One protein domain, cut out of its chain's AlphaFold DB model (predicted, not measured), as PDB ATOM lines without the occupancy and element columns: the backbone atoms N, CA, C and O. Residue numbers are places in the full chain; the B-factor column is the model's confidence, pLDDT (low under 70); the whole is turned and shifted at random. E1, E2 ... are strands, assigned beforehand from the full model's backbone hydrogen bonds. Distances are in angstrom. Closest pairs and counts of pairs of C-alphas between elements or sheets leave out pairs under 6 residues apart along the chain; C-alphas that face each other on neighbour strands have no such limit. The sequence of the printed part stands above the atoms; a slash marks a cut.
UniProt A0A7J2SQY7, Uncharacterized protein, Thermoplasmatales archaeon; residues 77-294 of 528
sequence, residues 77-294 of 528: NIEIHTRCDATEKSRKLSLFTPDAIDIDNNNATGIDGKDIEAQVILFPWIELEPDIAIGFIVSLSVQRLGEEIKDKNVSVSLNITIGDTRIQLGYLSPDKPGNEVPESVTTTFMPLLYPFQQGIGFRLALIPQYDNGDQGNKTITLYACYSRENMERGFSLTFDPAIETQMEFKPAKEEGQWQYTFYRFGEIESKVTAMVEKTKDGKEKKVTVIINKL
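What this domain is: This is residues 77 to 294 of the 528 residues of an uncharacterized protein of Thermoplasmatales archaeon (UniProt A0A7J2SQY7). Two large, twisted sheets stand face to face as a sandwich, their strands crossed at 39 degrees; E7 and E10 of one sheet and E5, E8 and E9 of the other come closest in the middle, while E12 and E13 splay away from E15. The chain goes back and forth between the two layers, mostly two strands at a time. The printed part has 218 residues and 15 named strands, E1 to E15 along the chain, with no named helix, an all-strand class. One sheet has the order E2, E1, E6, E7, E10, E11, E14, E15 and the other E3, E4, E5, E8, E9, E12, E13, both antiparallel throughout. The whole is compact, with a radius of gyration of the C-alphas of 17.5 A and spans of 55 by 40 by 34 A.

How they stand to each other: E1, residues 77 to 84, and E2, residues 87 to 92, form a hairpin, with N 82 and O 89 at 2.9 A. E3, residues 99 to 101, begins the other sheet with E4, residues 116 to 127, and E5, residues 133 to 144. These three are a meander, each strand the antiparallel neighbour of the one before, with N 101 and O 116 at 2.8 A and N 121 and O 139 at 2.9 A. E1 and E4 are near each other, with 5 pairs of C-alphas within 10 A. E6, residues 154 to 162, is the antiparallel neighbour of E1, with N 81 and O 157 at 2.8 A. E6 forms a hairpin with E7, residues 165 to 173, with N 158 and O 169 at 2.7 A. E8, residues 184 to 194, is the antiparallel neighbour of E5, with N 138 and O 189 at 2.9 A. The closest C-alphas of E7 and E8, Gly 170 and Thr 187, are 6.4 A apart. E8 forms a hairpin with E9, residues 199 to 209, with N 190 and O 203 at 2.8 A. E10, residues 220 to 228, is the antiparallel neighbour of E7, with N 168 and O 225 at 2.9 A. The closest C-alphas of E9 and E10, Leu 206 and Leu 222, are 6.6 A apart. E10 forms a hairpin with E11, residues 231 to 240, with N 224 and O 235 at 3.0 A. E12, residues 245 to 251, is the antiparallel neighbour of E9, with N 204 and O 247 at 2.8 A. E12 forms a hairpin with E13, residues 257 to 264, with N 248 and O 261 at 2.9 A. E14, residues 271 to 280, is the antiparallel neighbour of E11, with N 236 and O 275 at 3.0 A. E14 forms a hairpin with E15, residues 283 to 292, with N 276 and O 287 at 2.9 A. E13 and E15 are apart. The facing parts of the two sheets are 9.6 A centre to centre.

Where its parts are: E1 begins at C-alpha 77, (48.849, -10.255, 163.496). E4 is 33.7 A from first to last C-alpha and bends by 57 degrees at residue 124, whose C-alpha is at (34.875, -11.861, 154.051). E5 is 34.4 A long, E8 32.0 A, E9 33.3 A and E11 30.3 A. E3 is 6.5 A long. E15, 29.9 A long, ends at C-alpha 292, (17.621, -23.537, 181.709).

The domain as a whole: The C-alphas farthest apart are those of Ala 108 and Glu 254, 56.8 A. The printed part has no cut. The link from E3 to E4, residues 102 to 115, is long, and its C-alphas lie 18 to 29 A from the mean of the C-alphas. The mean pLDDT of the printed part is 89.5, and residue 130 is under 70.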
ATOM      1  N   ASN A  77      48.170  -9.575 162.397       86.75
ATOM      2  CA  ASN A  77      48.849 -10.255 163.496       86.75
ATOM      3  C   ASN A  77      47.886 -11.284 164.083       86.75
ATOM      4  O   ASN A  77      46.825 -10.897 164.578       86.75
ATOM      5  N   ILE A  78      48.251 -12.561 163.986       91.00
ATOM      6  CA  ILE A  78      47.445 -13.697 164.430       91.00
ATOM      7  C   ILE A  78      48.263 -14.464 165.458       91.00
ATOM      8  O   ILE A  78      49.316 -15.021 165.142       91.00
ATOM      9  N   GLU A  79      47.784 -14.467 166.692       95.12
ATOM     10  CA  GLU A  79      48.447 -15.103 167.821       95.12
ATOM     11  C   GLU A  79      47.458 -16.013 168.540       95.12
ATOM     12  O   GLU A  79      46.338 -15.608 168.846       95.12
ATOM     13  N   ILE A  80      47.862 -17.251 168.793       96.62
ATOM     14  CA  ILE A  80      47.140 -18.164 169.668       96.62
ATOM     15  C   ILE A  80      47.763 -18.103 171.054       96.62
ATOM     16  O   ILE A  80      48.984 -18.155 171.197       96.62
ATOM     17  N   HIS A  81      46.913 -18.006 172.064       97.44
ATOM     18  CA  HIS A  81      47.272 -18.149 173.461       97.44
ATOM     19  C   HIS A  81      46.601 -19.393 174.012       97.44
ATOM     20  O   HIS A  81      45.405 -19.611 173.807       97.44
ATOM     21  N   THR A  82      47.374 -20.195 174.722       97.50
ATOM     22  CA  THR A  82      46.918 -21.430 175.346       97.50
ATOM     23  C   THR A  82      47.246 -21.374 176.823       97.50
ATOM     24  O   THR A  82      48.342 -20.950 177.198       97.50
ATOM     25  N   ARG A  83      46.331 -21.861 177.650       97.06
ATOM     26  CA  ARG A  83      46.576 -22.134 179.059       97.06
ATOM     27  C   ARG A  83      46.168 -23.566 179.352       97.06
ATOM     28  O   ARG A  83      45.050 -23.945 179.026       97.06
ATOM     29  N   CYS A  84      47.071 -24.315 179.963       95.88
ATOM     30  CA  CYS A  84      46.841 -25.653 180.482       95.88
ATOM     31  C   CYS A  84      47.237 -25.632 181.960       95.88
ATOM     32  O   CYS A  84      48.424 -25.556 182.289       95.88
ATOM     33  N   ASP A  85      46.248 -25.615 182.849       92.62
ATOM     34  CA  ASP A  85      46.409 -25.392 184.290       92.62
ATOM     35  C   ASP A  85      47.197 -24.103 184.615       92.62
ATOM     36  O   ASP A  85      46.657 -22.991 184.547       92.62
ATOM     37  N   ALA A  86      48.474 -24.247 184.985       90.50
ATOM     38  CA  ALA A  86      49.394 -23.158 185.316       90.50
ATOM     39  C   ALA A  86      50.344 -22.782 184.164       90.50
ATOM     40  O   ALA A  86      51.051 -21.778 184.261       90.50
ATOM     41  N   THR A  87      50.387 -23.573 183.090       93.75
ATOM     42  CA  THR A  87      51.245 -23.317 181.931       93.75
ATOM     43  C   THR A  87      50.516 -22.420 180.940       93.75
ATOM     44  O   THR A  87      49.443 -22.774 180.464       93.75
ATOM     45  N   GLU A  88      51.116 -21.283 180.590       95.44
ATOM     46  CA  GLU A  88      50.605 -20.354 179.577       95.44
ATOM     47  C   GLU A  88      51.619 -20.185 178.443       95.44
ATOM     48  O   GLU A  88      52.827 -20.074 178.682       95.44
ATOM     49  N   LYS A  89      51.139 -20.161 177.197       94.38
ATOM     50  CA  LYS A  89      51.971 -19.983 176.000       94.38
ATOM     51  C   LYS A  89      51.269 -19.112 174.974       94.38
ATOM     52  O   LYS A  89      50.045 -19.121 174.876       94.38
ATOM     53  N   SER A  90      52.071 -18.418 174.176       95.38
ATOM     54  CA  SER A  90      51.616 -17.603 173.052       95.38
ATOM     55  C   SER A  90      52.448 -17.935 171.823       95.38
ATOM     56  O   SER A  90      53.673 -18.060 171.919       95.38
ATOM     57  N   ARG A  91      51.808 -18.086 170.664       93.75
ATOM     58  CA  ARG A  91      52.496 -18.402 169.410       93.75
ATOM     59  C   ARG A  91      51.808 -17.725 168.233       93.75
ATOM     60  O   ARG A  91      50.587 -17.650 168.175       93.75
ATOM     61  N   LYS A  92      52.588 -17.261 167.259       91.75
ATOM     62  CA  LYS A  92      52.035 -16.777 165.990       91.75
ATOM     63  C   LYS A  92      51.559 -17.942 165.133       91.75
ATOM     64  O   LYS A  92      52.284 -18.927 165.019       91.75
ATOM     65  N   LEU A  93      50.392 -17.786 164.517       88.25
ATOM     66  CA  LEU A  93      49.840 -18.751 163.569       88.25
ATOM     67  C   LEU A  93      49.808 -18.171 162.156       88.25
ATOM     68  O   LEU A  93      49.585 -16.974 161.968       88.25
ATOM     69  N   SER A  94      49.979 -19.046 161.168       84.25
ATOM     70  CA  SER A  94      49.660 -18.744 159.772       84.25
ATOM     71  C   SER A  94      48.184 -19.019 159.487       84.25
ATOM     72  O   SER A  94      47.568 -19.908 160.073       84.25
ATOM     73  N   LEU A  95      47.602 -18.261 158.558       80.81
ATOM     74  CA  LEU A  95      46.243 -18.536 158.085       80.81
ATOM     75  C   LEU A  95      46.203 -19.849 157.297       80.81
ATOM     76  O   LEU A  95      47.146 -20.182 156.584       80.81
ATOM     77  N   PHE A  96      45.082 -20.564 157.395       77.75
ATOM     78  CA  PHE A  96      44.756 -21.784 156.642       77.75
ATOM     79  C   PHE A  96      45.666 -22.998 156.888       77.75
ATOM     80  O   PHE A  96      45.322 -24.102 156.468       77.75
ATOM     81  N   THR A  97      46.784 -22.829 157.596       83.69
ATOM     82  CA  THR A  97      47.764 -23.885 157.863       83.69
ATOM     83  C   THR A  97      47.597 -24.386 159.298       83.69
ATOM     84  O   THR A  97      47.663 -23.565 160.214       83.69
ATOM     85  N   PRO A  98      47.371 -25.694 159.510       88.06
ATOM     86  CA  PRO A  98      47.386 -26.280 160.845       88.06
ATOM     87  C   PRO A  98      48.772 -26.163 161.480       88.06
ATOM     88  O   PRO A  98      49.787 -26.330 160.799       88.06
ATOM     89  N   ASP A  99      48.812 -25.889 162.778       92.06
ATOM     90  CA  ASP A  99      50.047 -25.727 163.534       92.06
ATOM     91  C   ASP A  99      49.958 -26.520 164.845       92.06
ATOM     92  O   ASP A  99      49.066 -26.291 165.664       92.06
ATOM     93  N   ALA A 100      50.886 -27.461 165.043       94.06
ATOM     94  CA  ALA A 100      50.947 -28.291 166.245       94.06
ATOM     95  C   ALA A 100      51.667 -27.557 167.388       94.06
ATOM     96  O   ALA A 100      52.734 -26.956 167.192       94.06
ATOM     97  N   ILE A 101      51.096 -27.595 168.591       93.75
ATOM     98  CA  ILE A 101      51.496 -26.786 169.746       93.75
ATOM     99  C   ILE A 101      51.602 -27.679 170.984       93.75
ATOM    100  O   ILE A 101      50.703 -28.446 171.305       93.75
ATOM    101  N   ASP A 102      52.724 -27.548 171.684       94.12
ATOM    102  CA  ASP A 102      52.911 -28.041 173.052       94.12
ATOM    103  C   ASP A 102      52.297 -27.002 173.992       94.12
ATOM    104  O   ASP A 102      52.737 -25.849 173.948       94.12
ATOM    105  N   ILE A 103      51.336 -27.381 174.833       93.56
ATOM    106  CA  ILE A 103      50.655 -26.504 175.794       93.56
ATOM    107  C   ILE A 103      50.966 -26.844 177.253       93.56
ATOM    108  O   ILE A 103      50.718 -25.996 178.109       93.56
ATOM    109  N   ASP A 104      51.529 -28.018 177.553       90.88
ATOM    110  CA  ASP A 104      51.758 -28.463 178.933       90.88
ATOM    111  C   ASP A 104      53.244 -28.498 179.366       90.88
ATOM    112  O   ASP A 104      53.525 -28.682 180.552       90.88
ATOM    113  N   ASN A 105      54.175 -28.189 178.448       89.00
ATOM    114  CA  ASN A 105      55.637 -28.213 178.628       89.00
ATOM    115  C   ASN A 105      56.230 -29.615 178.849       89.00
ATOM    116  O   ASN A 105      57.340 -29.735 179.384       89.00
ATOM    117  N   ASN A 106      55.539 -30.670 178.431       88.62
ATOM    118  CA  ASN A 106      56.035 -32.028 178.532       88.62
ATOM    119  C   ASN A 106      56.313 -32.624 177.146       88.62
ATOM    120  O   ASN A 106      55.448 -33.135 176.456       88.62
ATOM    121  N   ASN A 107      57.586 -32.675 176.752       87.81
ATOM    122  CA  ASN A 107      57.966 -33.261 175.459       87.81
ATOM    123  C   ASN A 107      57.709 -34.785 175.354       87.81
ATOM    124  O   ASN A 107      57.983 -35.366 174.306       87.81
ATOM    125  N   ALA A 108      57.270 -35.446 176.433       88.19
ATOM    126  CA  ALA A 108      56.922 -36.868 176.444       88.19
ATOM    127  C   ALA A 108      55.428 -37.142 176.189       88.19
ATOM    128  O   ALA A 108      55.040 -38.310 176.158       88.19
ATOM    129  N   THR A 109      54.602 -36.104 176.044       87.25
ATOM    130  CA  THR A 109      53.157 -36.215 175.821       87.25
ATOM    131  C   THR A 109      52.746 -35.846 174.397       87.25
ATOM    132  O   THR A 109      53.555 -35.343 173.610       87.25
ATOM    133  N   GLY A 110      51.500 -36.171 174.042       87.94
ATOM    134  CA  GLY A 110      50.949 -35.903 172.722       87.94
ATOM    135  C   GLY A 110      51.687 -36.614 171.581       87.94
ATOM    136  O   GLY A 110      52.218 -37.717 171.739       87.94
ATOM    137  N   ILE A 111      51.718 -35.978 170.408       91.06
ATOM    138  CA  ILE A 111      52.404 -36.473 169.205       91.06
ATOM    139  C   ILE A 111      53.657 -35.626 168.983       91.06
ATOM    140  O   ILE A 111      53.565 -34.421 168.763       91.06
ATOM    141  N   ASP A 112      54.837 -36.247 169.058       88.88
ATOM    142  CA  ASP A 112      56.141 -35.572 168.954       88.88
ATOM    143  C   ASP A 112      56.312 -34.394 169.943       88.88
ATOM    144  O   ASP A 112      56.918 -33.363 169.626       88.88
ATOM    145  N   GLY A 113      55.769 -34.540 171.159       88.94
ATOM    146  CA  GLY A 113      55.800 -33.503 172.191       88.94
ATOM    147  C   GLY A 113      54.862 -32.332 171.896       88.94
ATOM    148  O   GLY A 113      55.202 -31.200 172.236       88.94
ATOM    149  N   LYS A 114      53.764 -32.556 171.161       95.00
ATOM    150  CA  LYS A 114      52.709 -31.572 170.858       95.00
ATOM    151  C   LYS A 114      51.360 -32.110 171.306       95.00
ATOM    152  O   LYS A 114      50.987 -33.210 170.910       95.00
ATOM    153  N   ASP A 115      50.614 -31.302 172.048       95.25
ATOM    154  CA  ASP A 115      49.376 -31.733 172.703       95.25
ATOM    155  C   ASP A 115      48.119 -31.320 171.920       95.25
ATOM    156  O   ASP A 115      47.078 -31.964 172.044       95.25
ATOM    157  N   ILE A 116      48.193 -30.258 171.106       96.44
ATOM    158  CA  ILE A 116      47.086 -29.803 170.246       96.44
ATOM    159  C   ILE A 116      47.560 -29.444 168.833       96.44
ATOM    160  O   ILE A 116      48.698 -29.016 168.638       96.44
ATOM    161  N   GLU A 117      46.664 -29.533 167.856       96.56
ATOM    162  CA  GLU A 117      46.804 -28.925 166.530       96.56
ATOM    163  C   GLU A 117      45.739 -27.838 166.362       96.56
ATOM    164  O   GLU A 117      44.565 -28.063 166.651       96.56
ATOM    165  N   ALA A 118      46.141 -26.641 165.927       96.06
ATOM    166  CA  ALA A 118      45.235 -25.512 165.744       96.06
ATOM    167  C   ALA A 118      45.247 -25.008 164.297       96.06
ATOM    168  O   ALA A 118      46.310 -24.827 163.705       96.06
ATOM    169  N   GLN A 119      44.069 -24.713 163.746       92.88
ATOM    170  CA  GLN A 119      43.903 -24.139 162.411       92.88
ATOM    171  C   GLN A 119      42.989 -22.913 162.463       92.88
ATOM    172  O   GLN A 119      41.936 -22.920 163.101       92.88
ATOM    173  N   VAL A 120      43.385 -21.854 161.753       90.88
ATOM    174  CA  VAL A 120      42.646 -20.587 161.698       90.88
ATOM    175  C   VAL A 120      42.197 -20.287 160.278       90.88
ATOM    176  O   VAL A 120      42.989 -20.332 159.335       90.88
ATOM    177  N   ILE A 121      40.934 -19.891 160.141       87.19
ATOM    178  CA  ILE A 121      40.351 -19.431 158.885       87.19
ATOM    179  C   ILE A 121      39.783 -18.021 159.056       87.19
ATOM    180  O   ILE A 121      39.088 -17.730 160.028       87.19
ATOM    181  N   LEU A 122      40.058 -17.158 158.071       86.06
ATOM    182  CA  LEU A 122      39.507 -15.809 157.981       86.06
ATOM    183  C   LEU A 122      39.096 -15.487 156.541       86.06
ATOM    184  O   LEU A 122      39.924 -15.558 155.632       86.06
ATOM    185  N   PHE A 123      37.839 -15.093 156.323       83.12
ATOM    186  CA  PHE A 123      37.356 -14.662 155.003       83.12
ATOM    187  C   PHE A 123      36.183 -13.673 155.093       83.12
ATOM    188  O   PHE A 123      35.439 -13.686 156.074       83.12
ATOM    189  N   PRO A 124      36.002 -12.791 154.091       82.31
ATOM    190  CA  PRO A 124      34.875 -11.861 154.051       82.31
ATOM    191  C   PRO A 124      33.536 -12.584 153.859       82.31
ATOM    192  O   PRO A 124      33.469 -13.636 153.228       82.31
ATOM    193  N   TRP A 125      32.456 -11.980 154.351       84.56
ATOM    194  CA  TRP A 125      31.101 -12.523 154.261       84.56
ATOM    195  C   TRP A 125      30.090 -11.447 153.869       84.56
ATOM    196  O   TRP A 125      30.150 -10.316 154.361       84.56
ATOM    197  N   ILE A 126      29.153 -11.805 152.991       81.81
ATOM    198  CA  ILE A 126      28.026 -10.958 152.593       81.81
ATOM    199  C   ILE A 126      26.756 -11.803 152.611       81.81
ATOM    200  O   ILE A 126      26.715 -12.897 152.054       81.81
ATOM    201  N   GLU A 127      25.708 -11.244 153.201       83.25
ATOM    202  CA  GLU A 127      24.351 -11.772 153.200       83.25
ATOM    203  C   GLU A 127      23.455 -10.802 152.451       83.25
ATOM    204  O   GLU A 127      23.603  -9.587 152.588       83.25
ATOM    205  N   LEU A 128      22.552 -11.345 151.640       76.19
ATOM    206  CA  LEU A 128      21.613 -10.556 150.843       76.19
ATOM    207  C   LEU A 128      20.164 -10.728 151.314       76.19
ATOM    208  O   LEU A 128      19.351  -9.844 151.064       76.19
ATOM    209  N   GLU A 129      19.852 -11.822 152.014       70.06
ATOM    210  CA  GLU A 129      18.517 -12.142 152.526       70.06
ATOM    211  C   GLU A 129      18.605 -12.841 153.898       70.06
ATOM    212  O   GLU A 129      19.565 -13.581 154.139       70.06
ATOM    213  N   PRO A 130      17.613 -12.662 154.795       68.12
ATOM    214  CA  PRO A 130      16.481 -11.727 154.689       68.12
ATOM    215  C   PRO A 130      16.892 -10.256 154.876       68.12
ATOM    216  O   PRO A 130      16.159  -9.359 154.475       68.12
ATOM    217  N   ASP A 131      18.078 -10.015 155.434       77.12
ATOM    218  CA  ASP A 131      18.667  -8.695 155.626       77.12
ATOM    219  C   ASP A 131      20.032  -8.626 154.945       77.12
ATOM    220  O   ASP A 131      20.796  -9.593 154.969       77.12
ATOM    221  N   ILE A 132      20.372  -7.459 154.393       82.50
ATOM    222  CA  ILE A 132      21.733  -7.230 153.910       82.50
ATOM    223  C   ILE A 132      22.660  -7.119 155.118       82.50
ATOM    224  O   ILE A 132      22.507  -6.210 155.938       82.50
ATOM    225  N   ALA A 133      23.649  -8.000 155.194       86.31
ATOM    226  CA  ALA A 133      24.694  -7.954 156.205       86.31
ATOM    227  C   ALA A 133      26.064  -8.118 155.551       86.31
ATOM    228  O   ALA A 133      26.233  -8.872 154.596       86.31
ATOM    229  N   ILE A 134      27.054  -7.383 156.042       85.38
ATOM    230  CA  ILE A 134      28.414  -7.403 155.497       85.38
ATOM    231  C   ILE A 134      29.372  -7.571 156.666       85.38
ATOM    232  O   ILE A 134      29.258  -6.851 157.654       85.38
ATOM    233  N   GLY A 135      30.324  -8.486 156.566       89.06
ATOM    234  CA  GLY A 135      31.262  -8.766 157.645       89.06
ATOM    235  C   GLY A 135      32.363  -9.713 157.210       89.06
ATOM    236  O   GLY A 135      32.784  -9.723 156.054       89.06
ATOM    237  N   PHE A 136      32.843 -10.509 158.148       86.81
ATOM    238  CA  PHE A 136      33.818 -11.559 157.894       86.81
ATOM    239  C   PHE A 136      33.612 -12.688 158.902       86.81
ATOM    240  O   PHE A 136      32.977 -12.502 159.941       86.81
ATOM    241  N   ILE A 137      34.146 -13.857 158.575       88.50
ATOM    242  CA  ILE A 137      34.131 -15.045 159.420       88.50
ATOM    243  C   ILE A 137      35.534 -15.241 159.964       88.50
ATOM    244  O   ILE A 137      36.495 -15.211 159.197       88.50
ATOM    245  N   VAL A 138      35.634 -15.445 161.273       91.88
ATOM    246  CA  VAL A 138      36.828 -15.972 161.930       91.88
ATOM    247  C   VAL A 138      36.459 -17.320 162.515       91.88
ATOM    248  O   VAL A 138      35.477 -17.415 163.248       91.88
ATOM    249  N   SER A 139      37.230 -18.351 162.196       93.69
ATOM    250  CA  SER A 139      37.044 -19.679 162.765       93.69
ATOM    251  C   SER A 139      38.371 -20.229 163.267       93.69
ATOM    252  O   SER A 139      39.394 -20.100 162.590       93.69
ATOM    253  N   LEU A 140      38.339 -20.798 164.466       95.69
ATOM    254  CA  LEU A 140      39.445 -21.494 165.108       95.69
ATOM    255  C   LEU A 140      39.004 -22.940 165.334       95.69
ATOM    256  O   LEU A 140      38.063 -23.180 166.096       95.69
ATOM    257  N   SER A 141      39.704 -23.870 164.694       96.00
ATOM    258  CA  SER A 141      39.594 -25.302 164.954       96.00
ATOM    259  C   SER A 141      40.783 -25.753 165.790       96.00
ATOM    260  O   SER A 141      41.917 -25.358 165.510       96.00
ATOM    261  N   VAL A 142      40.522 -26.531 166.835       97.25
ATOM    262  CA  VAL A 142      41.540 -27.101 167.718       97.25
ATOM    263  C   VAL A 142      41.257 -28.582 167.878       97.25
ATOM    264  O   VAL A 142      40.157 -28.947 168.286       97.25
ATOM    265  N   GLN A 143      42.251 -29.414 167.594       96.75
ATOM    266  CA  GLN A 143      42.219 -30.852 167.814       96.75
ATOM    267  C   GLN A 143      43.193 -31.222 168.930       96.75
ATOM    268  O   GLN A 143      44.341 -30.773 168.938       96.75
ATOM    269  N   ARG A 144      42.742 -32.051 169.866       95.56
ATOM    270  CA  ARG A 144      43.574 -32.667 170.898       95.56
ATOM    271  C   ARG A 144      44.381 -33.816 170.279       95.56
ATOM    272  O   ARG A 144      43.824 -34.656 169.581       95.56
ATOM    273  N   LEU A 145      45.691 -33.848 170.524       95.06
ATOM    274  CA  LEU A 145      46.621 -34.845 169.970       95.06
ATOM    275  C   LEU A 145      46.964 -35.974 170.955       95.06
ATOM    276  O   LEU A 145      47.477 -37.008 170.531       95.06
ATOM    277  N   GLY A 146      46.675 -35.800 172.248       89.50
ATOM    278  CA  GLY A 146      46.938 -36.794 173.292       89.50
ATOM    279  C   GLY A 146      45.951 -36.732 174.461       89.50
ATOM    280  O   GLY A 146      45.208 -35.764 174.630       89.50
ATOM    281  N   GLU A 147      45.879 -37.807 175.247       91.62
ATOM    282  CA  GLU A 147      44.922 -37.977 176.361       91.62
ATOM    283  C   GLU A 147      45.364 -37.269 177.651       91.62
ATOM    284  O   GLU A 147      44.556 -37.023 178.537       91.62
ATOM    285  N   GLU A 148      46.635 -36.900 177.778       93.06
ATOM    286  CA  GLU A 148      47.211 -36.302 178.987       93.06
ATOM    287  C   GLU A 148      46.577 -34.972 179.414       93.06
ATOM    288  O   GLU A 148      46.617 -34.631 180.597       93.06
ATOM    289  N   ILE A 149      46.031 -34.202 178.469       92.75
ATOM    290  CA  ILE A 149      45.383 -32.917 178.746       92.75
ATOM    291  C   ILE A 149      43.869 -33.054 178.896       92.75
ATOM    292  O   ILE A 149      43.203 -32.064 179.182       92.75
ATOM    293  N   LYS A 150      43.322 -34.259 178.702       93.25
ATOM    294  CA  LYS A 150      41.881 -34.511 178.651       93.25
ATOM    295  C   LYS A 150      41.157 -34.082 179.918       93.25
ATOM    296  O   LYS A 150      40.111 -33.467 179.816       93.25
ATOM    297  N   ASP A 151      41.730 -34.328 181.085       91.75
ATOM    298  CA  ASP A 151      41.091 -33.994 182.365       91.75
ATOM    299  C   ASP A 151      41.634 -32.685 182.973       91.75
ATOM    300  O   ASP A 151      41.466 -32.433 184.165       91.75
ATOM    301  N   LYS A 152      42.340 -31.859 182.184       93.75
ATOM    302  CA  LYS A 152      42.966 -30.612 182.652       93.75
ATOM    303  C   LYS A 152      42.082 -29.390 182.403       93.75
ATOM    304  O   LYS A 152      41.189 -29.397 181.556       93.75
ATOM    305  N   ASN A 153      42.391 -28.287 183.089       95.69
ATOM    306  CA  ASN A 153      41.799 -26.989 182.786       95.69
ATOM    307  C   ASN A 153      42.489 -26.384 181.557       95.69
ATOM    308  O   ASN A 153      43.631 -25.918 181.651       95.69
ATOM    309  N   VAL A 154      41.807 -26.383 180.410       97.56
ATOM    310  CA  VAL A 154      42.379 -25.914 179.142       97.56
ATOM    311  C   VAL A 154      41.580 -24.751 178.576       97.56
ATOM    312  O   VAL A 154      40.377 -24.856 178.339       97.56
ATOM    313  N   SER A 155      42.268 -23.648 178.283       97.88
ATOM    314  CA  SER A 155      41.722 -22.547 177.490       97.88
ATOM    315  C   SER A 155      42.581 -22.270 176.267       97.88
ATOM    316  O   SER A 155      43.808 -22.195 176.376       97.88
ATOM    317  N   VAL A 156      41.938 -22.046 175.126       98.06
ATOM    318  CA  VAL A 156      42.603 -21.704 173.868       98.06
ATOM    319  C   VAL A 156      41.935 -20.472 173.277       98.06
ATOM    320  O   VAL A 156      40.753 -20.509 172.947       98.06
ATOM    321  N   SER A 157      42.677 -19.372 173.135       97.31
ATOM    322  CA  SER A 157      42.204 -18.129 172.517       97.31
ATOM    323  C   SER A 157      43.047 -17.724 171.322       97.31
ATOM    324  O   SER A 157      44.265 -17.630 171.417       97.31
ATOM    325  N   LEU A 158      42.388 -17.367 170.238       97.12
ATOM    326  CA  LEU A 158      42.945 -16.682 169.093       97.12
ATOM    327  C   LEU A 158      42.772 -15.171 169.246       97.12
ATOM    328  O   LEU A 158      41.658 -14.703 169.469       97.12
ATOM    329  N   ASN A 159      43.850 -14.424 169.040       96.06
ATOM    330  CA  ASN A 159      43.874 -12.973 168.942       96.06
ATOM    331  C   ASN A 159      44.254 -12.558 167.518       96.06
ATOM    332  O   ASN A 159      45.330 -12.892 167.023       96.06
ATOM    333  N   ILE A 160      43.378 -11.796 166.864       93.00
ATOM    334  CA  ILE A 160      43.609 -11.225 165.536       93.00
ATOM    335  C   ILE A 160      43.579  -9.704 165.637       93.00
ATOM    336  O   ILE A 160      42.611  -9.117 166.117       93.00
ATOM    337  N   THR A 161      44.622  -9.051 165.129       89.62
ATOM    338  CA  THR A 161      44.640  -7.594 164.941       89.62
ATOM    339  C   THR A 161      44.599  -7.259 163.455       89.62
ATOM    340  O   THR A 161      45.459  -7.706 162.696       89.62
ATOM    341  N   ILE A 162      43.608  -6.454 163.057       83.62
ATOM    342  CA  ILE A 162      43.395  -5.976 161.686       83.62
ATOM    343  C   ILE A 162      43.269  -4.452 161.706       83.62
ATOM    344  O   ILE A 162      42.200  -3.902 161.985       83.62
ATOM    345  N   GLY A 163      44.379  -3.756 161.452       80.38
ATOM    346  CA  GLY A 163      44.459  -2.309 161.661       80.38
ATOM    347  C   GLY A 163      44.118  -1.935 163.111       80.38
ATOM    348  O   GLY A 163      44.754  -2.398 164.051       80.38
ATOM    349  N   ASP A 164      43.092  -1.106 163.278       81.62
ATOM    350  CA  ASP A 164      42.508  -0.626 164.540       81.62
ATOM    351  C   ASP A 164      41.463  -1.580 165.159       81.62
ATOM    352  O   ASP A 164      40.939  -1.310 166.242       81.62
ATOM    353  N   THR A 165      41.147  -2.691 164.486       85.50
ATOM    354  CA  THR A 165      40.199  -3.703 164.972       85.50
ATOM    355  C   THR A 165      40.947  -4.861 165.628       85.50
ATOM    356  O   THR A 165      41.900  -5.394 165.060       85.50
ATOM    357  N   ARG A 166      40.492  -5.278 166.809       91.69
ATOM    358  CA  ARG A 166      40.979  -6.460 167.526       91.69
ATOM    359  C   ARG A 166      39.850  -7.452 167.709       91.69
ATOM    360  O   ARG A 166      38.717  -7.065 168.002       91.69
ATOM    361  N   ILE A 167      40.177  -8.720 167.534       93.88
ATOM    362  CA  ILE A 167      39.243  -9.827 167.644       93.88
ATOM    363  C   ILE A 167      39.871 -10.873 168.535       93.88
ATOM    364  O   ILE A 167      41.011 -11.265 168.298       93.88
ATOM    365  N   GLN A 168      39.108 -11.329 169.514       96.12
ATOM    366  CA  GLN A 168      39.433 -12.505 170.297       96.12
ATOM    367  C   GLN A 168      38.362 -13.564 170.055       96.12
ATOM    368  O   GLN A 168      37.183 -13.228 169.952       96.12
ATOM    369  N   LEU A 169      38.756 -14.827 169.961       97.38
ATOM    370  CA  LEU A 169      37.851 -15.969 169.849       97.38
ATOM    371  C   LEU A 169      38.494 -17.172 170.518       97.38
ATOM    372  O   LEU A 169      39.673 -17.422 170.304       97.38
ATOM    373  N   GLY A 170      37.750 -17.940 171.293       97.50
ATOM    374  CA  GLY A 170      38.300 -19.144 171.883       97.50
ATOM    375  C   GLY A 170      37.302 -19.935 172.694       97.50
ATOM    376  O   GLY A 170      36.104 -19.639 172.702       97.50
ATOM    377  N   TYR A 171      37.827 -20.937 173.387       98.19
ATOM    378  CA  TYR A 171      37.058 -21.736 174.320       98.19
ATOM    379  C   TYR A 171      37.833 -22.026 175.606       98.19
ATOM    380  O   TYR A 171      39.061 -21.952 175.653       98.19
ATOM    381  N   LEU A 172      37.082 -22.374 176.644       97.75
ATOM    382  CA  LEU A 172      37.552 -22.878 177.927       97.75
ATOM    383  C   LEU A 172      36.823 -24.194 178.223       97.75
ATOM    384  O   LEU A 172      35.589 -24.220 178.232       97.75
ATOM    385  N   SER A 173      37.584 -25.249 178.504       96.94
ATOM    386  CA  SER A 173      37.103 -26.446 179.196       96.94
ATOM    387  C   SER A 173      37.598 -26.399 180.650       96.94
ATOM    388  O   SER A 173      38.807 -26.483 180.883       96.94
ATOM    389  N   PRO A 174      36.712 -26.165 181.635       94.50
ATOM    390  CA  PRO A 174      37.109 -26.006 183.030       94.50
ATOM    391  C   PRO A 174      37.439 -27.347 183.701       94.50
ATOM    392  O   PRO A 174      36.793 -28.355 183.429       94.50
ATOM    393  N   ASP A 175      38.345 -27.334 184.677       89.62
ATOM    394  CA  ASP A 175      38.542 -28.480 185.574       89.62
ATOM    395  C   ASP A 175      37.329 -28.625 186.514       89.62
ATOM    396  O   ASP A 175      37.088 -27.801 187.406       89.62
ATOM    397  N   LYS A 176      36.508 -29.644 186.243       88.25
ATOM    398  CA  LYS A 176      35.340 -30.044 187.031       88.25
ATOM    399  C   LYS A 176      35.208 -31.569 186.996       88.25
ATOM    400  O   LYS A 176      35.504 -32.171 185.966       88.25
ATOM    401  N   PRO A 177      34.673 -32.205 188.056       87.75
ATOM    402  CA  PRO A 177      34.466 -33.651 188.072       87.75
ATOM    403  C   PRO A 177      33.651 -34.144 186.868       87.75
ATOM    404  O   PRO A 177      32.513 -33.717 186.674       87.75
ATOM    405  N   GLY A 178      34.228 -35.055 186.082       87.94
ATOM    406  CA  GLY A 178      33.593 -35.649 184.899       87.94
ATOM    407  C   GLY A 178      33.635 -34.789 183.629       87.94
ATOM    408  O   GLY A 178      33.174 -35.260 182.583       87.94
ATOM    409  N   ASN A 179      34.182 -33.571 183.699       93.81
ATOM    410  CA  ASN A 179      34.425 -32.750 182.522       93.81
ATOM    411  C   ASN A 179      35.727 -33.152 181.826       93.81
ATOM    412  O   ASN A 179      36.669 -33.584 182.480       93.81
ATOM    413  N   GLU A 180      35.770 -32.977 180.510       94.31
ATOM    414  CA  GLU A 180      36.919 -33.323 179.678       94.31
ATOM    415  C   GLU A 180      37.184 -32.208 178.663       94.31
ATOM    416  O   GLU A 180      36.292 -31.447 178.275       94.31
ATOM    417  N   VAL A 181      38.420 -32.106 178.199       95.38
ATOM    418  CA  VAL A 181      38.788 -31.343 177.015       95.38
ATOM    419  C   VAL A 181      38.293 -32.123 175.793       95.38
ATOM    420  O   VAL A 181      38.647 -33.297 175.647       95.38
ATOM    421  N   PRO A 182      37.489 -31.500 174.913       95.12
ATOM    422  CA  PRO A 182      36.985 -32.163 173.714       95.12
ATOM    423  C   PRO A 182      38.122 -32.717 172.838       95.12
ATOM    424  O   PRO A 182      39.216 -32.153 172.800       95.12
ATOM    425  N   GLU A 183      37.851 -33.795 172.100       95.50
ATOM    426  CA  GLU A 183      38.743 -34.310 171.051       95.50
ATOM    427  C   GLU A 183      38.979 -33.238 169.982       95.50
ATOM    428  O   GLU A 183      40.108 -33.007 169.547       95.50
ATOM    429  N   SER A 184      37.915 -32.532 169.596       95.69
ATOM    430  CA  SER A 184      38.013 -31.371 168.724       95.69
ATOM    431  C   SER A 184      37.011 -30.288 169.118       95.69
ATOM    432  O   SER A 184      35.932 -30.559 169.649       95.69
ATOM    433  N   VAL A 185      37.372 -29.030 168.874       96.12
ATOM    434  CA  VAL A 185      36.475 -27.884 169.031       96.12
ATOM    435  C   VAL A 185      36.634 -26.967 167.840       96.12
ATOM    436  O   VAL A 185      37.731 -26.486 167.561       96.12
ATOM    437  N   THR A 186      35.517 -26.641 167.199       95.38
ATOM    438  CA  THR A 186      35.454 -25.516 166.269       95.38
ATOM    439  C   THR A 186      34.682 -24.372 166.906       95.38
ATOM    440  O   THR A 186      33.517 -24.507 167.286       95.38
ATOM    441  N   THR A 187      35.344 -23.225 167.014       96.06
ATOM    442  CA  THR A 187      34.728 -21.960 167.417       96.06
ATOM    443  C   THR A 187      34.675 -21.028 166.220       96.06
ATOM    444  O   THR A 187      35.636 -20.925 165.459       96.06
ATOM    445  N   THR A 188      33.557 -20.334 166.043       94.62
ATOM    446  CA  THR A 188      33.381 -19.366 164.957       94.62
ATOM    447  C   THR A 188      32.817 -18.069 165.508       94.62
ATOM    448  O   THR A 188      31.926 -18.089 166.354       94.62
ATOM    449  N   PHE A 189      33.316 -16.946 165.001       94.56
ATOM    450  CA  PHE A 189      32.851 -15.605 165.322       94.56
ATOM    451  C   PHE A 189      32.684 -14.777 164.051       94.56
ATOM    452  O   PHE A 189      33.591 -14.676 163.222       94.56
ATOM    453  N   MET A 190      31.507 -14.176 163.903       92.38
ATOM    454  CA  MET A 190      31.124 -13.391 162.734       92.38
ATOM    455  C   MET A 190      30.556 -12.039 163.168       92.38
ATOM    456  O   MET A 190      29.360 -11.937 163.452       92.38
ATOM    457  N   PRO A 191      31.373 -10.979 163.220       91.31
ATOM    458  CA  PRO A 191      30.861  -9.621 163.320       91.31
ATOM    459  C   PRO A 191      30.256  -9.190 161.975       91.31
ATOM    460  O   PRO A 191      30.915  -9.215 160.933       91.31
ATOM    461  N   LEU A 192      28.995  -8.765 162.006       88.81
ATOM    462  CA  LEU A 192      28.186  -8.431 160.835       88.81
ATOM    463  C   LEU A 192      27.634  -7.009 160.966       88.81
ATOM    464  O   LEU A 192      26.897  -6.690 161.895       88.81
ATOM    465  N   LEU A 193      27.962  -6.137 160.018       86.56
ATOM    466  CA  LEU A 193      27.330  -4.829 159.886       86.56
ATOM    467  C   LEU A 193      25.984  -4.992 159.181       86.56
ATOM    468  O   LEU A 193      25.947  -5.434 158.035       86.56
ATOM    469  N   TYR A 194      24.919  -4.534 159.835       84.12
ATOM    470  CA  TYR A 194      23.567  -4.452 159.288       84.12
ATOM    471  C   TYR A 194      23.278  -2.997 158.884       84.12
ATOM    472  O   TYR A 194      23.016  -2.153 159.754       84.12
ATOM    473  N   PRO A 195      23.364  -2.630 157.590       78.44
ATOM    474  CA  PRO A 195      23.284  -1.234 157.166       78.44
ATOM    475  C   PRO A 195      21.937  -0.578 157.500       78.44
ATOM    476  O   PRO A 195      21.922   0.586 157.908       78.44
ATOM    477  N   PHE A 196      20.833  -1.323 157.383       77.88
ATOM    478  CA  PHE A 196      19.469  -0.810 157.561       77.88
ATOM    479  C   PHE A 196      19.016  -0.762 159.027       77.88
ATOM    480  O   PHE A 196      18.342   0.183 159.426       77.88
ATOM    481  N   GLN A 197      19.442  -1.724 159.845       72.75
ATOM    482  CA  GLN A 197      19.261  -1.766 161.305       72.75
ATOM    483  C   GLN A 197      20.246  -0.836 162.023       72.75
ATOM    484  O   GLN A 197      20.155  -0.597 163.219       72.75
ATOM    485  N   GLN A 198      21.213  -0.304 161.278       71.94
ATOM    486  CA  GLN A 198      22.202   0.649 161.737       71.94
ATOM    487  C   GLN A 198      23.145   0.169 162.854       71.94
ATOM    488  O   GLN A 198      23.844   1.012 163.423       71.94
ATOM    489  N   GLY A 199      23.269  -1.138 163.088       80.56
ATOM    490  CA  GLY A 199      24.124  -1.716 164.126       80.56
ATOM    491  C   GLY A 199      25.084  -2.795 163.618       80.56
ATOM    492  O   GLY A 199      25.069  -3.172 162.448       80.56
ATOM    493  N   ILE A 200      25.935  -3.273 164.526       85.25
ATOM    494  CA  ILE A 200      26.753  -4.475 164.328       85.25
ATOM    495  C   ILE A 200      26.076  -5.592 165.120       85.25
ATOM    496  O   ILE A 200      25.857  -5.428 166.322       85.25
ATOM    497  N   GLY A 201      25.720  -6.673 164.438       89.25
ATOM    498  CA  GLY A 201      25.325  -7.928 165.059       89.25
ATOM    499  C   GLY A 201      26.468  -8.932 165.028       89.25
ATOM    500  O   GLY A 201      27.514  -8.696 164.419       89.25
ATOM    501  N   PHE A 202      26.272 -10.044 165.717       91.25
ATOM    502  CA  PHE A 202      27.302 -11.043 165.939       91.25
ATOM    503  C   PHE A 202      26.694 -12.427 165.817       91.25
ATOM    504  O   PHE A 202      25.639 -12.685 166.394       91.25
ATOM    505  N   ARG A 203      27.369 -13.324 165.101       92.25
ATOM    506  CA  ARG A 203      27.057 -14.753 165.146       92.25
ATOM    507  C   ARG A 203      28.226 -15.517 165.716       92.25
ATOM    508  O   ARG A 203      29.376 -15.212 165.400       92.25
ATOM    509  N   LEU A 204      27.918 -16.486 166.560       93.94
ATOM    510  CA  LEU A 204      28.898 -17.358 167.175       93.94
ATOM    511  C   LEU A 204      28.469 -18.803 166.976       93.94
ATOM    512  O   LEU A 204      27.277 -19.105 167.018       93.94
ATOM    513  N   ALA A 205      29.437 -19.685 166.779       93.25
ATOM    514  CA  ALA A 205      29.198 -21.119 166.776       93.25
ATOM    515  C   ALA A 205      30.230 -21.813 167.658       93.25
ATOM    516  O   ALA A 205      31.405 -21.439 167.641       93.25
ATOM    517  N   LEU A 206      29.772 -22.813 168.405       94.06
ATOM    518  CA  LEU A 206      30.597 -23.686 169.226       94.06
ATOM    519  C   LEU A 206      30.237 -25.129 168.906       94.06
ATOM    520  O   LEU A 206      29.086 -25.535 169.069       94.06
ATOM    521  N   ILE A 207      31.222 -25.886 168.435       93.50
ATOM    522  CA  ILE A 207      31.026 -27.244 167.932       93.50
ATOM    523  C   ILE A 207      32.091 -28.125 168.578       93.50
ATOM    524  O   ILE A 207      33.199 -28.229 168.045       93.50
ATOM    525  N   PRO A 208      31.809 -28.659 169.780       94.44
ATOM    526  CA  PRO A 208      32.704 -29.566 170.476       94.44
ATOM    527  C   PRO A 208      32.397 -31.026 170.116       94.44
ATOM    528  O   PRO A 208      31.238 -31.443 170.107       94.44
ATOM    529  N   GLN A 209      33.439 -31.820 169.901       93.19
ATOM    530  CA  GLN A 209      33.362 -33.267 169.707       93.19
ATOM    531  C   GLN A 209      34.101 -33.970 170.842       93.19
ATOM    532  O   GLN A 209      35.226 -33.608 171.175       93.19
ATOM    533  N   TYR A 210      33.455 -34.963 171.445       91.88
ATOM    534  CA  TYR A 210      34.000 -35.753 172.549       91.88
ATOM    535  C   TYR A 210      34.105 -37.216 172.137       91.88
ATOM    536  O   TYR A 210      33.314 -37.688 171.313       91.88
ATOM    537  N   ASP A 211      35.020 -37.940 172.776       83.94
ATOM    538  CA  ASP A 211      35.224 -39.363 172.531       83.94
ATOM    539  C   ASP A 211      33.908 -40.136 172.719       83.94
ATOM    540  O   ASP A 211      33.199 -39.980 173.716       83.94
ATOM    541  N   ASN A 212      33.565 -40.985 171.747       78.94
ATOM    542  CA  ASN A 212      32.318 -41.767 171.722       78.94
ATOM    543  C   ASN A 212      31.013 -40.938 171.776       78.94
ATOM    544  O   ASN A 212      29.938 -41.515 171.949       78.94
ATOM    545  N   GLY A 213      31.083 -39.611 171.619       73.56
ATOM    546  CA  GLY A 213      29.926 -38.715 171.656       73.56
ATOM    547  C   GLY A 213      29.334 -38.465 173.049       73.56
ATOM    548  O   GLY A 213      28.211 -37.964 173.132       73.56
ATOM    549  N   ASP A 214      30.038 -38.797 174.139       80.12
ATOM    550  CA  ASP A 214      29.531 -38.565 175.499       80.12
ATOM    551  C   ASP A 214      29.659 -37.093 175.924       80.12
ATOM    552  O   ASP A 214      30.712 -36.617 176.346       80.12
ATOM    553  N   GLN A 215      28.545 -36.370 175.823       81.75
ATOM    554  CA  GLN A 215      28.432 -34.957 176.184       81.75
ATOM    555  C   GLN A 215      27.744 -34.728 177.539       81.75
ATOM    556  O   GLN A 215      27.726 -33.600 178.027       81.75
ATOM    557  N   GLY A 216      27.180 -35.770 178.168       79.81
ATOM    558  CA  GLY A 216      26.136 -35.639 179.197       79.81
ATOM    559  C   GLY A 216      26.529 -34.866 180.462       79.81
ATOM    560  O   GLY A 216      25.651 -34.310 181.113       79.81
ATOM    561  N   ASN A 217      27.829 -34.787 180.768       85.19
ATOM    562  CA  ASN A 217      28.380 -34.091 181.940       85.19
ATOM    563  C   ASN A 217      29.511 -33.110 181.589       85.19
ATOM    564  O   ASN A 217      30.291 -32.720 182.459       85.19
ATOM    565  N   LYS A 218      29.663 -32.755 180.312       93.81
ATOM    566  CA  LYS A 218      30.771 -31.905 179.870       93.81
ATOM    567  C   LYS A 218      30.362 -30.438 179.949       93.81
ATOM    568  O   LYS A 218      29.241 -30.109 179.605       93.81
ATOM    569  N   THR A 219      31.236 -29.537 180.374       95.62
ATOM    570  CA  THR A 219      31.008 -28.089 180.346       95.62
ATOM    571  C   THR A 219      31.996 -27.459 179.377       95.62
ATOM    572  O   THR A 219      33.186 -27.749 179.423       95.62
ATOM    573  N   ILE A 220      31.528 -26.527 178.553       96.69
ATOM    574  CA  ILE A 220      32.411 -25.731 177.700       96.69
ATOM    575  C   ILE A 220      31.934 -24.286 177.640       96.69
ATOM    576  O   ILE A 220      30.731 -24.009 177.611       96.69
ATOM    577  N   THR A 221      32.884 -23.360 177.606       97.75
ATOM    578  CA  THR A 221      32.616 -21.935 177.439       97.75
ATOM    579  C   THR A 221      33.260 -21.449 176.154       97.75
ATOM    580  O   THR A 221      34.470 -21.557 176.015       97.75
ATOM    581  N   LEU A 222      32.483 -20.868 175.242       97.44
ATOM    582  CA  LEU A 222      33.006 -20.040 174.155       97.44
ATOM    583  C   LEU A 222      33.155 -18.607 174.655       97.44
ATOM    584  O   LEU A 222      32.255 -18.083 175.312       97.44
ATOM    585  N   TYR A 223      34.237 -17.941 174.279       96.81
ATOM    586  CA  TYR A 223      34.362 -16.497 174.436       96.81
ATOM    587  C   TYR A 223      34.775 -15.845 173.124       96.81
ATOM    588  O   TYR A 223      35.536 -16.403 172.332       96.81
ATOM    589  N   ALA A 224      34.265 -14.643 172.897       96.88
ATOM    590  CA  ALA A 224      34.661 -13.821 171.772       96.88
ATOM    591  C   ALA A 224      34.682 -12.352 172.179       96.88
ATOM    592  O   ALA A 224      33.864 -11.909 172.981       96.88
ATOM    593  N   CYS A 225      35.586 -11.580 171.595       95.50
ATOM    594  CA  CYS A 225      35.609 -10.139 171.752       95.50
ATOM    595  C   CYS A 225      35.786  -9.469 170.394       95.50
ATOM    596  O   CYS A 225      36.578  -9.906 169.560       95.50
ATOM    597  N   TYR A 226      35.046  -8.387 170.179       93.44
ATOM    598  CA  TYR A 226      35.262  -7.447 169.093       93.44
ATOM    599  C   TYR A 226      35.552  -6.071 169.690       93.44
ATOM    600  O   TYR A 226      34.683  -5.453 170.308       93.44
ATOM    601  N   SER A 227      36.761  -5.573 169.462       90.62
ATOM    602  CA  SER A 227      37.205  -4.253 169.899       90.62
ATOM    603  C   SER A 227      37.568  -3.398 168.695       90.62
ATOM    604  O   SER A 227      38.301  -3.827 167.802       90.62
ATOM    605  N   ARG A 228      37.111  -2.148 168.693       84.19
ATOM    606  CA  ARG A 228      37.503  -1.141 167.712       84.19
ATOM    607  C   ARG A 228      37.439   0.257 168.314       84.19
ATOM    608  O   ARG A 228      36.383   0.676 168.787       84.19
ATOM    609  N   GLU A 229      38.533   1.009 168.187       81.06
ATOM    610  CA  GLU A 229      38.664   2.363 168.752       81.06
ATOM    611  C   GLU A 229      38.265   2.381 170.245       81.06
ATOM    612  O   GLU A 229      38.893   1.702 171.051       81.06
ATOM    613  N   ASN A 230      37.207   3.114 170.609       78.31
ATOM    614  CA  ASN A 230      36.701   3.244 171.983       78.31
ATOM    615  C   ASN A 230      35.514   2.307 172.281       78.31
ATOM    616  O   ASN A 230      34.758   2.555 173.225       78.31
ATOM    617  N   MET A 231      35.271   1.306 171.431       83.75
ATOM    618  CA  MET A 231      34.164   0.366 171.569       83.75
ATOM    619  C   MET A 231      34.684  -1.058 171.722       83.75
ATOM    620  O   MET A 231      35.395  -1.551 170.853       83.75
ATOM    621  N   GLU A 232      34.202  -1.748 172.747       90.62
ATOM    622  CA  GLU A 232      34.417  -3.177 172.939       90.62
ATOM    623  C   GLU A 232      33.081  -3.913 173.085       90.62
ATOM    624  O   GLU A 232      32.088  -3.365 173.589       90.62
ATOM    625  N   ARG A 233      33.036  -5.140 172.567       91.38
ATOM    626  CA  ARG A 233      31.933  -6.090 172.711       91.38
ATOM    627  C   ARG A 233      32.494  -7.450 173.082       91.38
ATOM    628  O   ARG A 233      33.061  -8.112 172.217       91.38
ATOM    629  N   GLY A 234      32.311  -7.837 174.337       94.12
ATOM    630  CA  GLY A 234      32.658  -9.153 174.853       94.12
ATOM    631  C   GLY A 234      31.447 -10.082 174.856       94.12
ATOM    632  O   GLY A 234      30.320  -9.660 175.120       94.12
ATOM    633  N   PHE A 235      31.691 -11.354 174.573       95.19
ATOM    634  CA  PHE A 235      30.720 -12.439 174.609       95.19
ATOM    635  C   PHE A 235      31.325 -13.598 175.392       95.19
ATOM    636  O   PHE A 235      32.468 -13.978 175.142       95.19
ATOM    637  N   SER A 236      30.554 -14.184 176.306       96.44
ATOM    638  CA  SER A 236      30.899 -15.444 176.970       96.44
ATOM    639  C   SER A 236      29.667 -16.331 177.045       96.44
ATOM    640  O   SER A 236      28.609 -15.888 177.489       96.44
ATOM    641  N   LEU A 237      29.780 -17.559 176.549       96.19
ATOM    642  CA  LEU A 237      28.664 -18.462 176.286       96.19
ATOM    643  C   LEU A 237      29.039 -19.824 176.862       96.19
ATOM    644  O   LEU A 237      29.873 -20.526 176.299       96.19
ATOM    645  N   THR A 238      28.471 -20.164 178.016       96.94
ATOM    646  CA  THR A 238      28.756 -21.422 178.723       96.94
ATOM    647  C   THR A 238      27.603 -22.396 178.563       96.94
ATOM    648  O   THR A 238      26.458 -22.013 178.810       96.94
ATOM    649  N   PHE A 239      27.920 -23.640 178.209       95.19
ATOM    650  CA  PHE A 239      26.970 -24.736 178.032       95.19
ATOM    651  C   PHE A 239      27.256 -25.864 179.010       95.19
ATOM    652  O   PHE A 239      28.399 -26.313 179.121       95.19
ATOM    653  N   ASP A 240      26.208 -26.303 179.700       94.75
ATOM    654  CA  ASP A 240      26.261 -27.375 180.690       94.75
ATOM    655  C   ASP A 240      24.966 -28.220 180.627       94.75
ATOM    656  O   ASP A 240      23.913 -27.747 181.080       94.75
ATOM    657  N   PRO A 241      24.987 -29.426 180.022       94.06
ATOM    658  CA  PRO A 241      26.102 -30.028 179.288       94.06
ATOM    659  C   PRO A 241      26.495 -29.298 177.990       94.06
ATOM    660  O   PRO A 241      25.727 -28.508 177.431       94.06
ATOM    661  N   ALA A 242      27.694 -29.591 177.492       93.44
ATOM    662  CA  ALA A 242      28.269 -29.087 176.257       93.44
ATOM    663  C   ALA A 242      27.481 -29.605 175.056       93.44
ATOM    664  O   ALA A 242      27.247 -30.801 174.927       93.44
ATOM    665  N   ILE A 243      27.100 -28.702 174.158       90.81
ATOM    666  CA  ILE A 243      26.300 -29.028 172.982       90.81
ATOM    667  C   ILE A 243      26.738 -28.179 171.795       90.81
ATOM    668  O   ILE A 243      27.119 -27.014 171.943       90.81
ATOM    669  N   GLU A 244      26.626 -28.758 170.605       90.81
ATOM    670  CA  GLU A 244      26.767 -28.013 169.361       90.81
ATOM    671  C   GLU A 244      25.704 -26.922 169.286       90.81
ATOM    672  O   GLU A 244      24.496 -27.191 169.369       90.81
ATOM    673  N   THR A 245      26.162 -25.681 169.149       89.69
ATOM    674  CA  THR A 245      25.306 -24.505 169.254       89.69
ATOM    675  C   THR A 245      25.700 -23.418 168.276       89.69
ATOM    676  O   THR A 245      26.872 -23.177 167.985       89.69
ATOM    677  N   GLN A 246      24.676 -22.719 167.796       89.94
ATOM    678  CA  GLN A 246      24.817 -21.464 167.083       89.94
ATOM    679  C   GLN A 246      23.994 -20.393 167.767       89.94
ATOM    680  O   GLN A 246      22.875 -20.629 168.224       89.94
ATOM    681  N   MET A 247      24.563 -19.201 167.821       90.44
ATOM    682  CA  MET A 247      23.969 -18.059 168.485       90.44
ATOM    683  C   MET A 247      24.079 -16.843 167.594       90.44
ATOM    684  O   MET A 247      25.102 -16.612 166.951       90.44
ATOM    685  N   GLU A 248      23.028 -16.043 167.590       90.88
ATOM    686  CA  GLU A 248      22.983 -14.785 166.876       90.88
ATOM    687  C   GLU A 248      22.470 -13.675 167.791       90.88
ATOM    688  O   GLU A 248      21.426 -13.794 168.430       90.88
ATOM    689  N   PHE A 249      23.224 -12.580 167.808       89.38
ATOM    690  CA  PHE A 249      22.910 -11.333 168.484       89.38
ATOM    691  C   PHE A 249      22.717 -10.264 167.414       89.38
ATOM    692  O   PHE A 249      23.686  -9.748 166.850       89.38
ATOM    693  N   LYS A 250      21.465  -9.928 167.118       87.00
ATOM    694  CA  LYS A 250      21.104  -8.920 166.119       87.00
ATOM    695  C   LYS A 250      20.661  -7.624 166.803       87.00
ATOM    696  O   LYS A 250      19.847  -7.676 167.726       87.00
ATOM    697  N   PRO A 251      21.151  -6.452 166.366       80.00
ATOM    698  CA  PRO A 251      20.590  -5.185 166.816       80.00
ATOM    699  C   PRO A 251      19.150  -5.053 166.304       80.00
ATOM    700  O   PRO A 251      18.886  -5.310 165.126       80.00
ATOM    701  N   ALA A 252      18.226  -4.632 167.167       78.56
ATOM    702  CA  ALA A 252      16.878  -4.263 166.749       78.56
ATOM    703  C   ALA A 252      16.834  -2.808 166.242       78.56
ATOM    704  O   ALA A 252      17.785  -2.041 166.411       78.56
ATOM    705  N   LYS A 253      15.716  -2.419 165.612       74.69
ATOM    706  CA  LYS A 253      15.467  -1.010 165.250       74.69
ATOM    707  C   LYS A 253      15.242  -0.137 166.485       74.69
ATOM    708  O   LYS A 253      15.572   1.046 166.455       74.69
ATOM    709  N   GLU A 254      14.655  -0.713 167.528       75.31
ATOM    710  CA  GLU A 254      14.379  -0.021 168.779       75.31
ATOM    711  C   GLU A 254      15.653   0.117 169.608       75.31
ATOM    712  O   GLU A 254      16.458  -0.810 169.734       75.31
ATOM    713  N   GLU A 255      15.858   1.304 170.174       70.19
ATOM    714  CA  GLU A 255      17.027   1.567 171.001       70.19
ATOM    715  C   GLU A 255      16.999   0.697 172.268       70.19
ATOM    716  O   GLU A 255      15.971   0.542 172.925       70.19
ATOM    717  N   GLY A 256      18.143   0.098 172.610       71.56
ATOM    718  CA  GLY A 256      18.279  -0.756 173.795       71.56
ATOM    719  C   GLY A 256      17.717  -2.175 173.647       71.56
ATOM    720  O   GLY A 256      17.966  -2.999 174.523       71.56
ATOM    721  N   GLN A 257      17.029  -2.493 172.545       81.19
ATOM    722  CA  GLN A 257      16.517  -3.836 172.276       81.19
ATOM    723  C   GLN A 257      17.510  -4.646 171.434       81.19
ATOM    724  O   GLN A 257      18.094  -4.161 170.459       81.19
ATOM    725  N   TRP A 258      17.684  -5.911 171.806       81.62
ATOM    726  CA  TRP A 258      18.479  -6.880 171.058       81.62
ATOM    727  C   TRP A 258      17.642  -8.106 170.733       81.62
ATOM    728  O   TRP A 258      16.815  -8.546 171.530       81.62
ATOM    729  N   GLN A 259      17.869  -8.655 169.547       84.06
ATOM    730  CA  GLN A 259      17.317  -9.933 169.138       84.06
ATOM    731  C   GLN A 259      18.352 -11.019 169.405       84.06
ATOM    732  O   GLN A 259      19.493 -10.937 168.942       84.06
ATOM    733  N   TYR A 260      17.926 -12.026 170.148       88.44
ATOM    734  CA  TYR A 260      18.698 -13.193 170.519       88.44
ATOM    735  C   TYR A 260      18.112 -14.389 169.787       88.44
ATOM    736  O   TYR A 260      16.904 -14.629 169.813       88.44
ATOM    737  N   THR A 261      18.972 -15.146 169.124       86.50
ATOM    738  CA  THR A 261      18.584 -16.415 168.520       86.50
ATOM    739  C   THR A 261      19.561 -17.489 168.949       86.50
ATOM    740  O   THR A 261      20.771 -17.317 168.809       86.50
ATOM    741  N   PHE A 262      19.028 -18.597 169.447       86.62
ATOM    742  CA  PHE A 262      19.770 -19.778 169.849       86.62
ATOM    743  C   PHE A 262      19.299 -20.970 169.024       86.62
ATOM    744  O   PHE A 262      18.100 -21.235 168.921       86.62
ATOM    745  N   TYR A 263      20.256 -21.718 168.493       84.88
ATOM    746  CA  TYR A 263      20.026 -23.017 167.883       84.88
ATOM    747  C   TYR A 263      20.945 -24.046 168.537       84.88
ATOM    748  O   TYR A 263      22.144 -23.790 168.672       84.88
ATOM    749  N   ARG A 264      20.405 -25.213 168.901       83.69
ATOM    750  CA  ARG A 264      21.196 -26.375 169.336       83.69
ATOM    751  C   ARG A 264      20.937 -27.597 168.467       83.69
ATOM    752  O   ARG A 264      19.830 -27.779 167.961       83.69
ATOM    753  N   PHE A 265      21.943 -28.463 168.379       74.38
ATOM    754  CA  PHE A 265      21.940 -29.627 167.481       74.38
ATOM    755  C   PHE A 265      22.033 -30.966 168.219       74.38
ATOM    756  O   PHE A 265      21.801 -32.010 167.619       74.38
ATOM    757  N   GLY A 266      22.269 -30.939 169.535       71.44
ATOM    758  CA  GLY A 266      22.198 -32.119 170.397       71.44
ATOM    759  C   GLY A 266      20.779 -32.414 170.880       71.44
ATOM    760  O   GLY A 266      19.946 -31.512 170.970       71.44
ATOM    761  N   GLU A 267      20.509 -33.666 171.246       77.50
ATOM    762  CA  GLU A 267      19.233 -34.079 171.853       77.50
ATOM    763  C   GLU A 267      19.162 -33.742 173.351       77.50
ATOM    764  O   GLU A 267      18.078 -33.482 173.876       77.50
ATOM    765  N   ILE A 268      20.313 -33.645 174.021       84.75
ATOM    766  CA  ILE A 268      20.415 -33.408 175.465       84.75
ATOM    767  C   ILE A 268      19.993 -31.970 175.806       84.75
ATOM    768  O   ILE A 268      20.375 -31.013 175.128       84.75
ATOM    769  N   GLU A 269      19.179 -31.812 176.854       88.50
ATOM    770  CA  GLU A 269      18.854 -30.493 177.403       88.50
ATOM    771  C   GLU A 269      20.114 -29.864 178.004       88.50
ATOM    772  O   GLU A 269      20.779 -30.479 178.829       88.50
ATOM    773  N   SER A 270      20.419 -28.626 177.618       92.44
ATOM    774  CA  SER A 270      21.544 -27.871 178.170       92.44
ATOM    775  C   SER A 270      21.062 -26.587 178.821       92.44
ATOM    776  O   SER A 270      20.114 -25.944 178.353       92.44
ATOM    777  N   LYS A 271      21.724 -26.203 179.909       95.50
ATOM    778  CA  LYS A 271      21.652 -24.852 180.445       95.50
ATOM    779  C   LYS A 271      22.688 -23.993 179.729       95.50
ATOM    780  O   LYS A 271      23.880 -24.291 179.765       95.50
ATOM    781  N   VAL A 272      22.240 -22.877 179.156       95.62
ATOM    782  CA  VAL A 272      23.132 -21.863 178.586       95.62
ATOM    783  C   VAL A 272      23.220 -20.652 179.508       95.62
ATOM    784  O   VAL A 272      22.214 -20.165 180.022       95.62
ATOM    785  N   THR A 273      24.438 -20.160 179.717       97.06
ATOM    786  CA  THR A 273      24.707 -18.857 180.336       97.06
ATOM    787  C   THR A 273      25.379 -17.974 179.299       97.06
ATOM    788  O   THR A 273      26.533 -18.211 178.946       97.06
ATOM    789  N   ALA A 274      24.642 -16.986 178.798       94.69
ATOM    790  CA  ALA A 274      25.078 -16.069 177.764       94.69
ATOM    791  C   ALA A 274      25.298 -14.666 178.331       94.69
ATOM    792  O   ALA A 274      24.362 -13.989 178.742       94.69
ATOM    793  N   MET A 275      26.545 -14.223 178.335       94.62
ATOM    794  CA  MET A 275      26.967 -12.918 178.818       94.62
ATOM    795  C   MET A 275      27.358 -12.042 177.634       94.62
ATOM    796  O   MET A 275      28.168 -12.447 176.799       94.62
ATOM    797  N   VAL A 276      26.800 -10.836 177.589       91.06
ATOM    798  CA  VAL A 276      27.176  -9.789 176.640       91.06
ATOM    799  C   VAL A 276      27.685  -8.593 177.428       91.06
ATOM    800  O   VAL A 276      26.983  -8.046 178.281       91.06
ATOM    801  N   GLU A 277      28.902  -8.176 177.113       91.25
ATOM    802  CA  GLU A 277      29.560  -7.025 177.712       91.25
ATOM    803  C   GLU A 277      29.804  -5.959 176.646       91.25
ATOM    804  O   GLU A 277      30.192  -6.238 175.508       91.25
ATOM    805  N   LYS A 278      29.540  -4.708 177.002       88.06
ATOM    806  CA  LYS A 278      29.707  -3.550 176.135       88.06
ATOM    807  C   LYS A 278      30.466  -2.478 176.890       88.06
ATOM    808  O   LYS A 278      29.905  -1.846 177.779       88.06
ATOM    809  N   THR A 279      31.659  -2.164 176.406       87.62
ATOM    810  CA  THR A 279      32.420  -1.008 176.882       87.62
ATOM    811  C   THR A 279      32.404   0.073 175.813       87.62
ATOM    812  O   THR A 279      32.649  -0.179 174.628       87.62
ATOM    813  N   LYS A 280      32.025   1.291 176.203       82.44
ATOM    814  CA  LYS A 280      32.077   2.470 175.334       82.44
ATOM    815  C   LYS A 280      32.481   3.692 176.145       82.44
ATOM    816  O   LYS A 280      31.827   4.011 177.133       82.44
ATOM    817  N   ASP A 281      33.528   4.385 175.699       81.31
ATOM    818  CA  ASP A 281      34.034   5.605 176.346       81.31
ATOM    819  C   ASP A 281      34.295   5.405 177.859       81.31
ATOM    820  O   ASP A 281      33.974   6.257 178.686       81.31
ATOM    821  N   GLY A 282      34.824   4.229 178.226       76.56
ATOM    822  CA  GLY A 282      35.129   3.842 179.611       76.56
ATOM    823  C   GLY A 282      33.928   3.421 180.467       76.56
ATOM    824  O   GLY A 282      34.117   3.079 181.628       76.56
ATOM    825  N   LYS A 283      32.700   3.432 179.926       82.38
ATOM    826  CA  LYS A 283      31.509   2.902 180.606       82.38
ATOM    827  C   LYS A 283      31.228   1.481 180.146       82.38
ATOM    828  O   LYS A 283      31.007   1.261 178.952       82.38
ATOM    829  N   GLU A 284      31.206   0.561 181.096       86.06
ATOM    830  CA  GLU A 284      30.858  -0.842 180.894       86.06
ATOM    831  C   GLU A 284      29.359  -1.059 181.139       86.06
ATOM    832  O   GLU A 284      28.756  -0.445 182.021       86.06
ATOM    833  N   LYS A 285      28.749  -1.917 180.324       85.81
ATOM    834  CA  LYS A 285      27.407  -2.457 180.516       85.81
ATOM    835  C   LYS A 285      27.459  -3.957 180.311       85.81
ATOM    836  O   LYS A 285      27.945  -4.410 179.275       85.81
ATOM    837  N   LYS A 286      26.885  -4.699 181.248       89.62
ATOM    838  CA  LYS A 286      26.881  -6.157 181.238       89.62
ATOM    839  C   LYS A 286      25.457  -6.678 181.362       89.62
ATOM    840  O   LYS A 286      24.700  -6.232 182.223       89.62
ATOM    841  N   VAL A 287      25.099  -7.617 180.493       90.19
ATOM    842  CA  VAL A 287      23.830  -8.347 180.554       90.19
ATOM    843  C   VAL A 287      24.136  -9.833 180.485       90.19
ATOM    844  O   VAL A 287      24.762 -10.293 179.529       90.19
ATOM    845  N   THR A 288      23.683 -10.582 181.486       94.69
ATOM    846  CA  THR A 288      23.785 -12.043 181.506       94.69
ATOM    847  C   THR A 288      22.390 -12.640 181.390       94.69
ATOM    848  O   THR A 288      21.513 -12.337 182.194       94.69
ATOM    849  N   VAL A 289      22.183 -13.493 180.392       95.19
ATOM    850  CA  VAL A 289      20.955 -14.256 180.173       95.19
ATOM    851  C   VAL A 289      21.251 -15.726 180.428       95.19
ATOM    852  O   VAL A 289      22.156 -16.304 179.832       95.19
ATOM    853  N   ILE A 290      20.494 -16.342 181.324       97.12
ATOM    854  CA  ILE A 290      20.623 -17.748 181.692       97.12
ATOM    855  C   ILE A 290      19.333 -18.442 181.293       97.12
ATOM    856  O   ILE A 290      18.273 -18.081 181.798       97.12
ATOM    857  N   ILE A 291      19.421 -19.436 180.413       96.69
ATOM    858  CA  ILE A 291      18.274 -20.227 179.959       96.69
ATOM    859  C   ILE A 291      18.501 -21.660 180.415       96.69
ATOM    860  O   ILE A 291      19.477 -22.304 180.022       96.69
ATOM    861  N   ASN A 292      17.613 -22.150 181.273       95.12
ATOM    862  CA  ASN A 292      17.621 -23.537 181.709       95.12
ATOM    863  C   ASN A 292      16.751 -24.370 180.766       95.12
ATOM    864  O   ASN A 292      15.602 -24.001 180.528       95.12
ATOM    865  N   LYS A 293      17.294 -25.492 180.277       92.31
ATOM    866  CA  LYS A 293      16.673 -26.358 179.262       92.31
ATOM    867  C   LYS A 293      16.463 -25.659 177.918       92.31
ATOM    868  O   LYS A 293      15.350 -25.572 177.407       92.31
ATOM    869  N   LEU A 294      17.549 -25.164 177.328       91.56
ATOM    870  CA  LEU A 294      17.517 -24.555 176.000       91.56
ATOM    871  C   LEU A 294      16.816 -25.502 174.996       91.56
ATOM    872  O   LEU A 294      17.219 -26.666 174.878       91.56
TER     873      LEU A 294